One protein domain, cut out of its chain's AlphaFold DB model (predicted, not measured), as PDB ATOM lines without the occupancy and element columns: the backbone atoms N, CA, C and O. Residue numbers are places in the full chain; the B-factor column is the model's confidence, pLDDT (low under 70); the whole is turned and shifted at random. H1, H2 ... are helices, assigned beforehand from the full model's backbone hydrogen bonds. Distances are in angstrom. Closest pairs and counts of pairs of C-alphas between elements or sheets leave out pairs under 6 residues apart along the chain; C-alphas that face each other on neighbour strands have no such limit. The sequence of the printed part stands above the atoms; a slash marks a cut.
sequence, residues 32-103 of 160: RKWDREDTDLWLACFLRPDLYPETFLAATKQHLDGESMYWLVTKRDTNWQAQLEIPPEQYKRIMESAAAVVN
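Overview. This is residues 32 to 103 of the 160 residues of an uncharacterized protein of Caenorhabditis brenneri (UniProt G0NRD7). Five helices stand round a shared middle through which no helix runs, with the long H5 along one side and H2 on the side opposite it. H3 crosses the later part of H5 nearly at a right angle, while H1 and the small H4 lie at two opposite sides of the body, and contacts between the helices are few. The printed part has 72 residues with five named helices, H1 to H5 in chain order, and no named strand; the class is all helix. The whole is compact and rounded, with a radius of gyration of the C-alphas of 10.9 A and spans of 30 by 24 by 19 A.

Arrangement. Start from H5, residues 88 to 103, the longest helix. H3, residues 66 to 75, touches H5 at residues 95 to 102 of H5 alone; look at Val 73 and Ala 99, whose C-alphas are the closest, 5.8 A apart. The two helices are about perpendicular, at 80 degrees. H1, residues 36 to 43, only just touches H3, with 3 pairs of C-alphas within 8 A; the closest are those of Thr 39 and Gly 66, 6.0 A apart. H1 and H3 run the same way at a steep tilt of 56 degrees. H1 is close to H5 but not clearly touching, with the C-alphas of Leu 43 and Ile 94 closest at 7.6 A. H2, residues 53 to 61, is close to H1 but not clearly touching, its Phe 56 C-alpha 7.3 A from that of Asp 40, the closest pair. They run opposite ways at a shallow tilt of 33 degrees, only just short of steep. H4, residues 79 to 83, is close to H5 but not clearly touching, the closest C-alphas being those of Gln 81 and Tyr 91, 6.4 A apart. H4 is also close to H2 but not clearly touching, at 7.1 A between the closest C-alphas, those of Ala 58 and Gln 83. H2 and H5 are apart, and so are H1 and H4. In H1, H2, H3, H4 and H5 every O i to N i+4 pair is within hydrogen-bond range.

Along the chain. Find C-alpha 88 at (-0.425, 26.542, 34.802); from there H5 runs 22.2 A to C-alpha 103 at (-0.782, 40.791, 17.719). H3 measures 14.2 A from Gly 66 to Lys 75, H2 12.4 A from Pro 53 to Lys 61, and H1 10.3 A from Arg 36 to Leu 43. H1 begins at C-alpha 36, (-18.153, 29.751, 21.533). H4, from Asn 79 to Gln 83, is the short one.

Size, cuts and confidence. Look for the two farthest C-alphas at Asp 50 and Asn 103, 30.5 A apart. The printed part has no cut. The links H2 to H3, H3 to H4 and H4 to H5 are tight, and H1 to H2, with 9 residues, is short. The mean pLDDT of the printed part is 89.7, and no printed residue is under 70.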
ATOM      1  N   ARG A  32     -12.099  38.314  18.425       91.31
ATOM      2  CA  ARG A  32     -13.381  38.831  18.941       91.31
ATOM      3  C   ARG A  32     -14.607  38.377  18.145       91.31
ATOM      4  O   ARG A  32     -15.723  38.531  18.619       91.31
ATOM      5  N   LYS A  33     -14.419  37.880  16.922       91.81
ATOM      6  CA  LYS A  33     -15.499  37.336  16.088       91.81
ATOM      7  C   LYS A  33     -15.706  35.841  16.288       91.81
ATOM      8  O   LYS A  33     -16.606  35.284  15.662       91.81
ATOM      9  N   TRP A  34     -14.835  35.191  17.054       92.75
ATOM     10  CA  TRP A  34     -14.956  33.769  17.312       92.75
ATOM     11  C   TRP A  34     -16.125  33.560  18.259       92.75
ATOM     12  O   TRP A  34     -16.187  34.152  19.340       92.75
ATOM     13  N   ASP A  35     -17.060  32.730  17.823       92.69
ATOM     14  CA  ASP A  35     -18.138  32.290  18.686       92.69
ATOM     15  C   ASP A  35     -17.614  31.248  19.687       92.69
ATOM     16  O   ASP A  35     -16.420  30.922  19.758       92.69
ATOM     17  N   ARG A  36     -18.513  30.743  20.526       92.38
ATOM     18  CA  ARG A  36     -18.153  29.751  21.533       92.38
ATOM     19  C   ARG A  36     -17.645  28.447  20.911       92.38
ATOM     20  O   ARG A  36     -16.714  27.857  21.445       92.38
ATOM     21  N   GLU A  37     -18.226  28.002  19.797       91.44
ATOM     22  CA  GLU A  37     -17.825  26.746  19.154       91.44
ATOM     23  C   GLU A  37     -16.420  26.863  18.559       91.44
ATOM     24  O   GLU A  37     -15.587  25.978  18.760       91.44
ATOM     25  N   ASP A  38     -16.116  27.986  17.905       92.12
ATOM     26  CA  ASP A  38     -14.765  28.287  17.428       92.12
ATOM     27  C   ASP A  38     -13.748  28.310  18.572       92.12
ATOM     28  O   ASP A  38     -12.630  27.809  18.435       92.12
ATOM     29  N   THR A  39     -14.140  28.909  19.699       91.62
ATOM     30  CA  THR A  39     -13.291  29.057  20.883       91.62
ATOM     31  C   THR A  39     -13.019  27.700  21.528       91.62
ATOM     32  O   THR A  39     -11.867  27.398  21.840       91.62
ATOM     33  N   ASP A  40     -14.037  26.846  21.649       91.62
ATOM     34  CA  ASP A  40     -13.898  25.476  22.148       91.62
ATOM     35  C   ASP A  40     -13.014  24.629  21.213       91.62
ATOM     36  O   ASP A  40     -12.114  23.924  21.675       91.62
ATOM     37  N   LEU A  41     -13.196  24.733  19.890       89.94
ATOM     38  CA  LEU A  41     -12.349  24.049  18.904       89.94
ATOM     39  C   LEU A  41     -10.890  24.514  18.967       89.94
ATOM     40  O   LEU A  41      -9.962  23.706  18.860       89.94
ATOM     41  N   TRP A  42     -10.674  25.811  19.157       91.00
ATOM     42  CA  TRP A  42      -9.339  26.367  19.316       91.00
ATOM     43  C   TRP A  42      -8.696  25.930  20.637       91.00
ATOM     44  O   TRP A  42      -7.552  25.479  20.635       91.00
ATOM     45  N   LEU A  43      -9.433  25.948  21.753       90.62
ATOM     46  CA  LEU A  43      -8.966  25.408  23.036       90.62
ATOM     47  C   LEU A  43      -8.620  23.920  22.932       90.62
ATOM     48  O   LEU A  43      -7.618  23.484  23.507       90.62
ATOM     49  N   ALA A  44      -9.375  23.158  22.137       90.88
ATOM     50  CA  ALA A  44      -9.123  21.742  21.888       90.88
ATOM     51  C   ALA A  44      -7.777  21.456  21.195       90.88
ATOM     52  O   ALA A  44      -7.268  20.335  21.271       90.88
ATOM     53  N   CYS A  45      -7.154  22.466  20.573       87.38
ATOM     54  CA  CYS A  45      -5.801  22.359  20.021       87.38
ATOM     55  C   CYS A  45      -4.719  22.289  21.113       87.38
ATOM     56  O   CYS A  45      -3.622  21.790  20.860       87.38
ATOM     57  N   PHE A  46      -5.024  22.753  22.328       89.62
ATOM     58  CA  PHE A  46      -4.104  22.771  23.470       89.62
ATOM     59  C   PHE A  46      -4.506  21.765  24.548       89.62
ATOM     60  O   PHE A  46      -3.648  21.124  25.160       89.62
ATOM     61  N   LEU A  47      -5.812  21.619  24.772       91.44
ATOM     62  CA  LEU A  47      -6.392  20.789  25.817       91.44
ATOM     63  C   LEU A  47      -7.308  19.748  25.202       91.44
ATOM     64  O   LEU A  47      -8.313  20.057  24.582       91.44
ATOM     65  N   ARG A  48      -6.995  18.481  25.427       91.12
ATOM     66  CA  ARG A  48      -7.849  17.386  24.981       91.12
ATOM     67  C   ARG A  48      -9.156  17.350  25.786       91.12
ATOM     68  O   ARG A  48      -9.067  17.158  27.000       91.12
ATOM     69  N   PRO A  49     -10.345  17.445  25.159       91.75
ATOM     70  CA  PRO A  49     -11.617  17.437  25.887       91.75
ATOM     71  C   PRO A  49     -11.847  16.181  26.731       91.75
ATOM     72  O   PRO A  49     -12.485  16.246  27.774       91.75
ATOM     73  N   ASP A  50     -11.285  15.042  26.318       92.19
ATOM     74  CA  ASP A  50     -11.382  13.783  27.060       92.19
ATOM     75  C   ASP A  50     -10.497  13.736  28.317       92.19
ATOM     76  O   ASP A  50     -10.797  12.991  29.246       92.19
ATOM     77  N   LEU A  51      -9.420  14.529  28.355       92.88
ATOM     78  CA  LEU A  51      -8.515  14.628  29.507       92.88
ATOM     79  C   LEU A  51      -8.853  15.805  30.427       92.88
ATOM     80  O   LEU A  51      -8.521  15.757  31.608       92.88
ATOM     81  N   TYR A  52      -9.503  16.839  29.893       94.06
ATOM     82  CA  TYR A  52      -9.847  18.068  30.609       94.06
ATOM     83  C   TYR A  52     -11.345  18.409  30.505       94.06
ATOM     84  O   TYR A  52     -11.681  19.543  30.163       94.06
ATOM     85  N   PRO A  53     -12.274  17.471  30.775       94.31
ATOM     86  CA  PRO A  53     -13.705  17.719  30.593       94.31
ATOM     87  C   PRO A  53     -14.223  18.863  31.475       94.31
ATOM     88  O   PRO A  53     -15.060  19.647  31.029       94.31
ATOM     89  N   GLU A  54     -13.683  19.006  32.689       93.81
ATOM     90  CA  GLU A  54     -14.064  20.078  33.616       93.81
ATOM     91  C   GLU A  54     -13.701  21.465  33.080       93.81
ATOM     92  O   GLU A  54     -14.490  22.395  33.220       93.81
ATOM     93  N   THR A  55     -12.583  21.600  32.357       93.56
ATOM     94  CA  THR A  55     -12.225  22.860  31.695       93.56
ATOM     95  C   THR A  55     -13.261  23.263  30.653       93.56
ATOM     96  O   THR A  55     -13.692  24.413  30.638       93.56
ATOM     97  N   PHE A  56     -13.707  22.335  29.800       93.25
ATOM     98  CA  PHE A  56     -14.722  22.636  28.783       93.25
ATOM     99  C   PHE A  56     -16.097  22.896  29.410       93.25
ATOM    100  O   PHE A  56     -16.857  23.747  28.938       93.25
ATOM    101  N   LEU A  57     -16.412  22.224  30.518       93.75
ATOM    102  CA  LEU A  57     -17.616  22.499  31.295       93.75
ATOM    103  C   LEU A  57     -17.561  23.889  31.951       93.75
ATOM    104  O   LEU A  57     -18.558  24.613  31.942       93.75
ATOM    105  N   ALA A  58     -16.413  24.279  32.504       93.00
ATOM    106  CA  ALA A  58     -16.189  25.595  33.089       93.00
ATOM    107  C   ALA A  58     -16.249  26.696  32.022       93.00
ATOM    108  O   ALA A  58     -16.996  27.657  32.195       93.00
ATOM    109  N   ALA A  59     -15.571  26.509  30.886       92.12
ATOM    110  CA  ALA A  59     -15.630  27.411  29.735       92.12
ATOM    111  C   ALA A  59     -17.077  27.618  29.260       92.12
ATOM    112  O   ALA A  59     -17.529  28.746  29.073       92.12
ATOM    113  N   THR A  60     -17.848  26.530  29.185       92.06
ATOM    114  CA  THR A  60     -19.282  26.560  28.873       92.06
ATOM    115  C   THR A  60     -20.085  27.385  29.877       92.06
ATOM    116  O   THR A  60     -20.878  28.235  29.477       92.06
ATOM    117  N   LYS A  61     -19.899  27.135  31.180       93.12
ATOM    118  CA  LYS A  61     -20.616  27.837  32.259       93.12
ATOM    119  C   LYS A  61     -20.295  29.328  32.294       93.12
ATOM    120  O   LYS A  61     -21.150  30.120  32.674       93.12
ATOM    121  N   GLN A  62     -19.074  29.695  31.923       90.94
ATOM    122  CA  GLN A  62     -18.604  31.078  31.913       90.94
ATOM    123  C   GLN A  62     -18.857  31.792  30.587       90.94
ATOM    124  O   GLN A  62     -18.477  32.950  30.455       90.94
ATOM    125  N   HIS A  63     -19.518  31.128  29.632       92.00
ATOM    126  CA  HIS A  63     -19.766  31.663  28.295       92.00
ATOM    127  C   HIS A  63     -18.482  32.151  27.614       92.00
ATOM    128  O   HIS A  63     -18.473  33.200  26.978       92.00
ATOM    129  N   LEU A  64     -17.398  31.386  27.765       92.81
ATOM    130  CA  LEU A  64     -16.114  31.733  27.179       92.81
ATOM    131  C   LEU A  64     -16.224  31.730  25.647       92.81
ATOM    132  O   LEU A  64     -16.511  30.705  25.029       92.81
ATOM    133  N   ASP A  65     -15.987  32.891  25.056       94.31
ATOM    134  CA  ASP A  65     -15.980  33.133  23.619       94.31
ATOM    135  C   ASP A  65     -14.730  33.923  23.205       94.31
ATOM    136  O   ASP A  65     -13.839  34.225  24.011       94.31
ATOM    137  N   GLY A  66     -14.653  34.265  21.922       92.44
ATOM    138  CA  GLY A  66     -13.528  34.985  21.359       92.44
ATOM    139  C   GLY A  66     -13.320  36.384  21.940       92.44
ATOM    140  O   GLY A  66     -12.183  36.835  22.113       92.44
ATOM    141  N   GLU A  67     -14.406  37.079  22.284       93.81
ATOM    142  CA  GLU A  67     -14.332  38.386  22.937       93.81
ATOM    143  C   GLU A  67     -13.794  38.260  24.365       93.81
ATOM    144  O   GLU A  67     -12.897  39.008  24.764       93.81
ATOM    145  N   SER A  68     -14.263  37.269  25.117       92.31
ATOM    146  CA  SER A  68     -13.748  36.962  26.449       92.31
ATOM    147  C   SER A  68     -12.251  36.653  26.390       92.31
ATOM    148  O   SER A  68     -11.466  37.259  27.120       92.31
ATOM    149  N   MET A  69     -11.825  35.809  25.445       90.56
ATOM    150  CA  MET A  69     -10.412  35.493  25.206       90.56
ATOM    151  C   MET A  69      -9.569  36.733  24.875       90.56
ATOM    152  O   MET A  69      -8.457  36.880  25.388       90.56
ATOM    153  N   TYR A  70     -10.092  37.659  24.069       92.19
ATOM    154  CA  TYR A  70      -9.430  38.939  23.801       92.19
ATOM    155  C   TYR A  70      -9.190  39.738  25.089       92.19
ATOM    156  O   TYR A  70      -8.096  40.273  25.315       92.19
ATOM    157  N   TRP A  71     -10.196  39.809  25.961       90.50
ATOM    158  CA  TRP A  71     -10.074  40.510  27.235       90.50
ATOM    159  C   TRP A  71      -9.095  39.828  28.192       90.50
ATOM    160  O   TRP A  71      -8.345  40.532  28.869       90.50
ATOM    161  N   LEU A  72      -9.026  38.496  28.200       89.50
ATOM    162  CA  LEU A  72      -8.040  37.749  28.991       89.50
ATOM    163  C   LEU A  72      -6.608  38.107  28.618       89.50
ATOM    164  O   LEU A  72      -5.786  38.398  29.488       89.50
ATOM    165  N   VAL A  73      -6.329  38.150  27.318       88.94
ATOM    166  CA  VAL A  73      -5.005  38.502  26.798       88.94
ATOM    167  C   VAL A  73      -4.640  39.945  27.140       88.94
ATOM    168  O   VAL A  73      -3.520  40.219  27.569       88.94
ATOM    169  N   THR A  74      -5.576  40.876  26.949       86.81
ATOM    170  CA  THR A  74      -5.298  42.316  27.061       86.81
ATOM    171  C   THR A  74      -5.279  42.821  28.500       86.81
ATOM    172  O   THR A  74      -4.466  43.684  28.823       86.81
ATOM    173  N   LYS A  75      -6.134  42.286  29.380       84.75
ATOM    174  CA  LYS A  75      -6.223  42.701  30.791       84.75
ATOM    175  C   LYS A  75      -5.392  41.836  31.741       84.75
ATOM    176  O   LYS A  75      -5.237  42.223  32.894       84.75
ATOM    177  N   ARG A  76      -4.844  40.706  31.267       71.12
ATOM    178  CA  ARG A  76      -4.019  39.753  32.038       71.12
ATOM    179  C   ARG A  76      -4.625  39.383  33.399       71.12
ATOM    180  O   ARG A  76      -3.939  39.412  34.419       71.12
ATOM    181  N   ASP A  77      -5.903  39.015  33.418       76.31
ATOM    182  CA  ASP A  77      -6.519  38.489  34.637       76.31
ATOM    183  C   ASP A  77      -6.031  37.050  34.889       76.31
ATOM    184  O   ASP A  77      -6.210  36.153  34.063       76.31
ATOM    185  N   THR A  78      -5.374  36.830  36.028       71.38
ATOM    186  CA  THR A  78      -4.827  35.524  36.422       71.38
ATOM    187  C   THR A  78      -5.868  34.609  37.065       71.38
ATOM    188  O   THR A  78      -5.630  33.405  37.171       71.38
ATOM    189  N   ASN A  79      -7.043  35.125  37.443       83.81
ATOM    190  CA  ASN A  79      -8.080  34.329  38.106       83.81
ATOM    191  C   ASN A  79      -8.692  33.259  37.191       83.81
ATOM    192  O   ASN A  79      -9.158  32.222  37.669       83.81
ATOM    193  N   TRP A  80      -8.639  33.473  35.877       84.50
ATOM    194  CA  TRP A  80      -9.212  32.569  34.881       84.50
ATOM    195  C   TRP A  80      -8.531  31.208  34.824       84.50
ATOM    196  O   TRP A  80      -9.180  30.206  34.540       84.50
ATOM    197  N   GLN A  81      -7.248  31.142  35.175       87.56
ATOM    198  CA  GLN A  81      -6.540  29.872  35.262       87.56
ATOM    199  C   GLN A  81      -7.215  28.926  36.271       87.56
ATOM    200  O   GLN A  81      -7.482  27.768  35.952       87.56
ATOM    201  N   ALA A  82      -7.491  29.422  37.481       87.38
ATOM    202  CA  ALA A  82      -8.119  28.637  38.540       87.38
ATOM    203  C   ALA A  82      -9.588  28.336  38.218       87.38
ATOM    204  O   ALA A  82     -10.066  27.233  38.459       87.38
ATOM    205  N   GLN A  83     -10.282  29.309  37.635       88.88
ATOM    206  CA  GLN A  83     -11.689  29.205  37.260       88.88
ATOM    207  C   GLN A  83     -11.969  28.189  36.146       88.88
ATOM    208  O   GLN A  83     -13.022  27.556  36.158       88.88
ATOM    209  N   LEU A  84     -11.044  28.034  35.197       88.62
ATOM    210  CA  LEU A  84     -11.141  27.063  34.104       88.62
ATOM    211  C   LEU A  84     -10.476  25.718  34.441       88.62
ATOM    212  O   LEU A  84     -10.418  24.831  33.590       88.62
ATOM    213  N   GLU A  85      -9.944  25.567  35.657       91.12
ATOM    214  CA  GLU A  85      -9.234  24.365  36.114       91.12
ATOM    215  C   GLU A  85      -8.076  23.952  35.179       91.12
ATOM    216  O   GLU A  85      -7.762  22.772  35.011       91.12
ATOM    217  N   ILE A  86      -7.416  24.935  34.552       89.81
ATOM    218  CA  ILE A  86      -6.341  24.685  33.584       89.81
ATOM    219  C   ILE A  86      -4.994  24.599  34.318       89.81
ATOM    220  O   ILE A  86      -4.638  25.512  35.075       89.81
ATOM    221  N   PRO A  87      -4.174  23.560  34.062       90.75
ATOM    222  CA  PRO A  87      -2.816  23.498  34.588       90.75
ATOM    223  C   PRO A  87      -1.983  24.727  34.173       90.75
ATOM    224  O   PRO A  87      -2.038  25.121  33.004       90.75
ATOM    225  N   PRO A  88      -1.150  25.295  35.068       89.06
ATOM    226  CA  PRO A  88      -0.425  26.542  34.802       89.06
ATOM    227  C   PRO A  88       0.392  26.527  33.502       89.06
ATOM    228  O   PRO A  88       0.393  27.498  32.746       89.06
ATOM    229  N   GLU A  89       1.061  25.408  33.208       88.75
ATOM    230  CA  GLU A  89       1.881  25.262  32.000       88.75
ATOM    231  C   GLU A  89       1.058  25.341  30.712       88.75
ATOM    232  O   GLU A  89       1.490  25.948  29.732       88.75
ATOM    233  N   GLN A  90      -0.138  24.749  30.717       89.81
ATOM    234  CA  GLN A  90      -1.030  24.781  29.564       89.81
ATOM    235  C   GLN A  90      -1.681  26.151  29.426       89.81
ATOM    236  O   GLN A  90      -1.720  26.694  28.326       89.81
ATOM    237  N   TYR A  91      -2.103  26.751  30.542       91.00
ATOM    238  CA  TYR A  91      -2.657  28.103  30.551       91.00
ATOM    239  C   TYR A  91      -1.682  29.110  29.937       91.00
ATOM    240  O   TYR A  91      -2.061  29.882  29.059       91.00
ATOM    241  N   LYS A  92      -0.400  29.038  30.319       89.25
ATOM    242  CA  LYS A  92       0.655  29.879  29.744       89.25
ATOM    243  C   LYS A  92       0.724  29.749  28.218       89.25
ATOM    244  O   LYS A  92       0.695  30.762  27.527       89.25
ATOM    245  N   ARG A  93       0.752  28.522  27.686       89.00
ATOM    246  CA  ARG A  93       0.816  28.273  26.232       89.00
ATOM    247  C   ARG A  93      -0.417  28.782  25.488       89.00
ATOM    248  O   ARG A  93      -0.285  29.330  24.393       89.00
ATOM    249  N   ILE A  94      -1.600  28.609  26.077       90.44
ATOM    250  CA  ILE A  94      -2.863  29.108  25.520       90.44
ATOM    251  C   ILE A  94      -2.815  30.637  25.450       90.44
ATOM    252  O   ILE A  94      -3.067  31.206  24.392       90.44
ATOM    253  N   MET A  95      -2.424  31.312  26.534       90.62
ATOM    254  CA  MET A  95      -2.346  32.776  26.570       90.62
ATOM    255  C   MET A  95      -1.285  33.337  25.616       90.62
ATOM    256  O   MET A  95      -1.548  34.325  24.935       90.62
ATOM    257  N   GLU A  96      -0.114  32.703  25.509       88.81
ATOM    258  CA  GLU A  96       0.919  33.076  24.529       88.81
ATOM    259  C   GLU A  96       0.401  32.952  23.090       88.81
ATOM    260  O   GLU A  96       0.615  33.841  22.264       88.81
ATOM    261  N   SER A  97      -0.336  31.880  22.800       88.94
ATOM    262  CA  SER A  97      -0.922  31.656  21.478       88.94
ATOM    263  C   SER A  97      -2.040  32.654  21.174       88.94
ATOM    264  O   SER A  97      -2.070  33.224  20.085       88.94
ATOM    265  N   ALA A  98      -2.924  32.934  22.136       88.94
ATOM    266  CA  ALA A  98      -3.973  33.942  21.991       88.94
ATOM    267  C   ALA A  98      -3.381  35.350  21.802       88.94
ATOM    268  O   ALA A  98      -3.834  36.106  20.943       88.94
ATOM    269  N   ALA A  99      -2.312  35.686  22.532       87.75
ATOM    270  CA  ALA A  99      -1.576  36.932  22.343       87.75
ATOM    271  C   ALA A  99      -0.978  37.042  20.935       87.75
ATOM    272  O   ALA A  99      -1.052  38.107  20.321       87.75
ATOM    273  N   ALA A 100      -0.444  35.946  20.389       87.62
ATOM    274  CA  ALA A 100       0.050  35.921  19.015       87.62
ATOM    275  C   ALA A 100      -1.067  36.208  17.993       87.62
ATOM    276  O   ALA A 100      -0.851  37.004  17.082       87.62
ATOM    277  N   VAL A 101      -2.271  35.645  18.177       87.00
ATOM    278  CA  VAL A 101      -3.444  35.929  17.321       87.00
ATOM    279  C   VAL A 101      -3.802  37.417  17.351       87.00
ATOM    280  O   VAL A 101      -3.951  38.043  16.299       87.00
ATOM    281  N   VAL A 102      -3.892  38.003  18.549       86.81
ATOM    282  CA  VAL A 102      -4.223  39.426  18.726       86.81
ATOM    283  C   VAL A 102      -3.162  40.330  18.089       86.81
ATOM    284  O   VAL A 102      -3.496  41.286  17.385       86.81
ATOM    285  N   ASN A 103      -1.883  40.016  18.287       85.12
ATOM    286  CA  ASN A 103      -0.782  40.791  17.719       85.12
ATOM    287  C   ASN A 103      -0.769  40.732  16.189       85.12
ATOM    288  O   ASN A 103      -0.614  41.766  15.536       85.12
TER     289      ASN A 103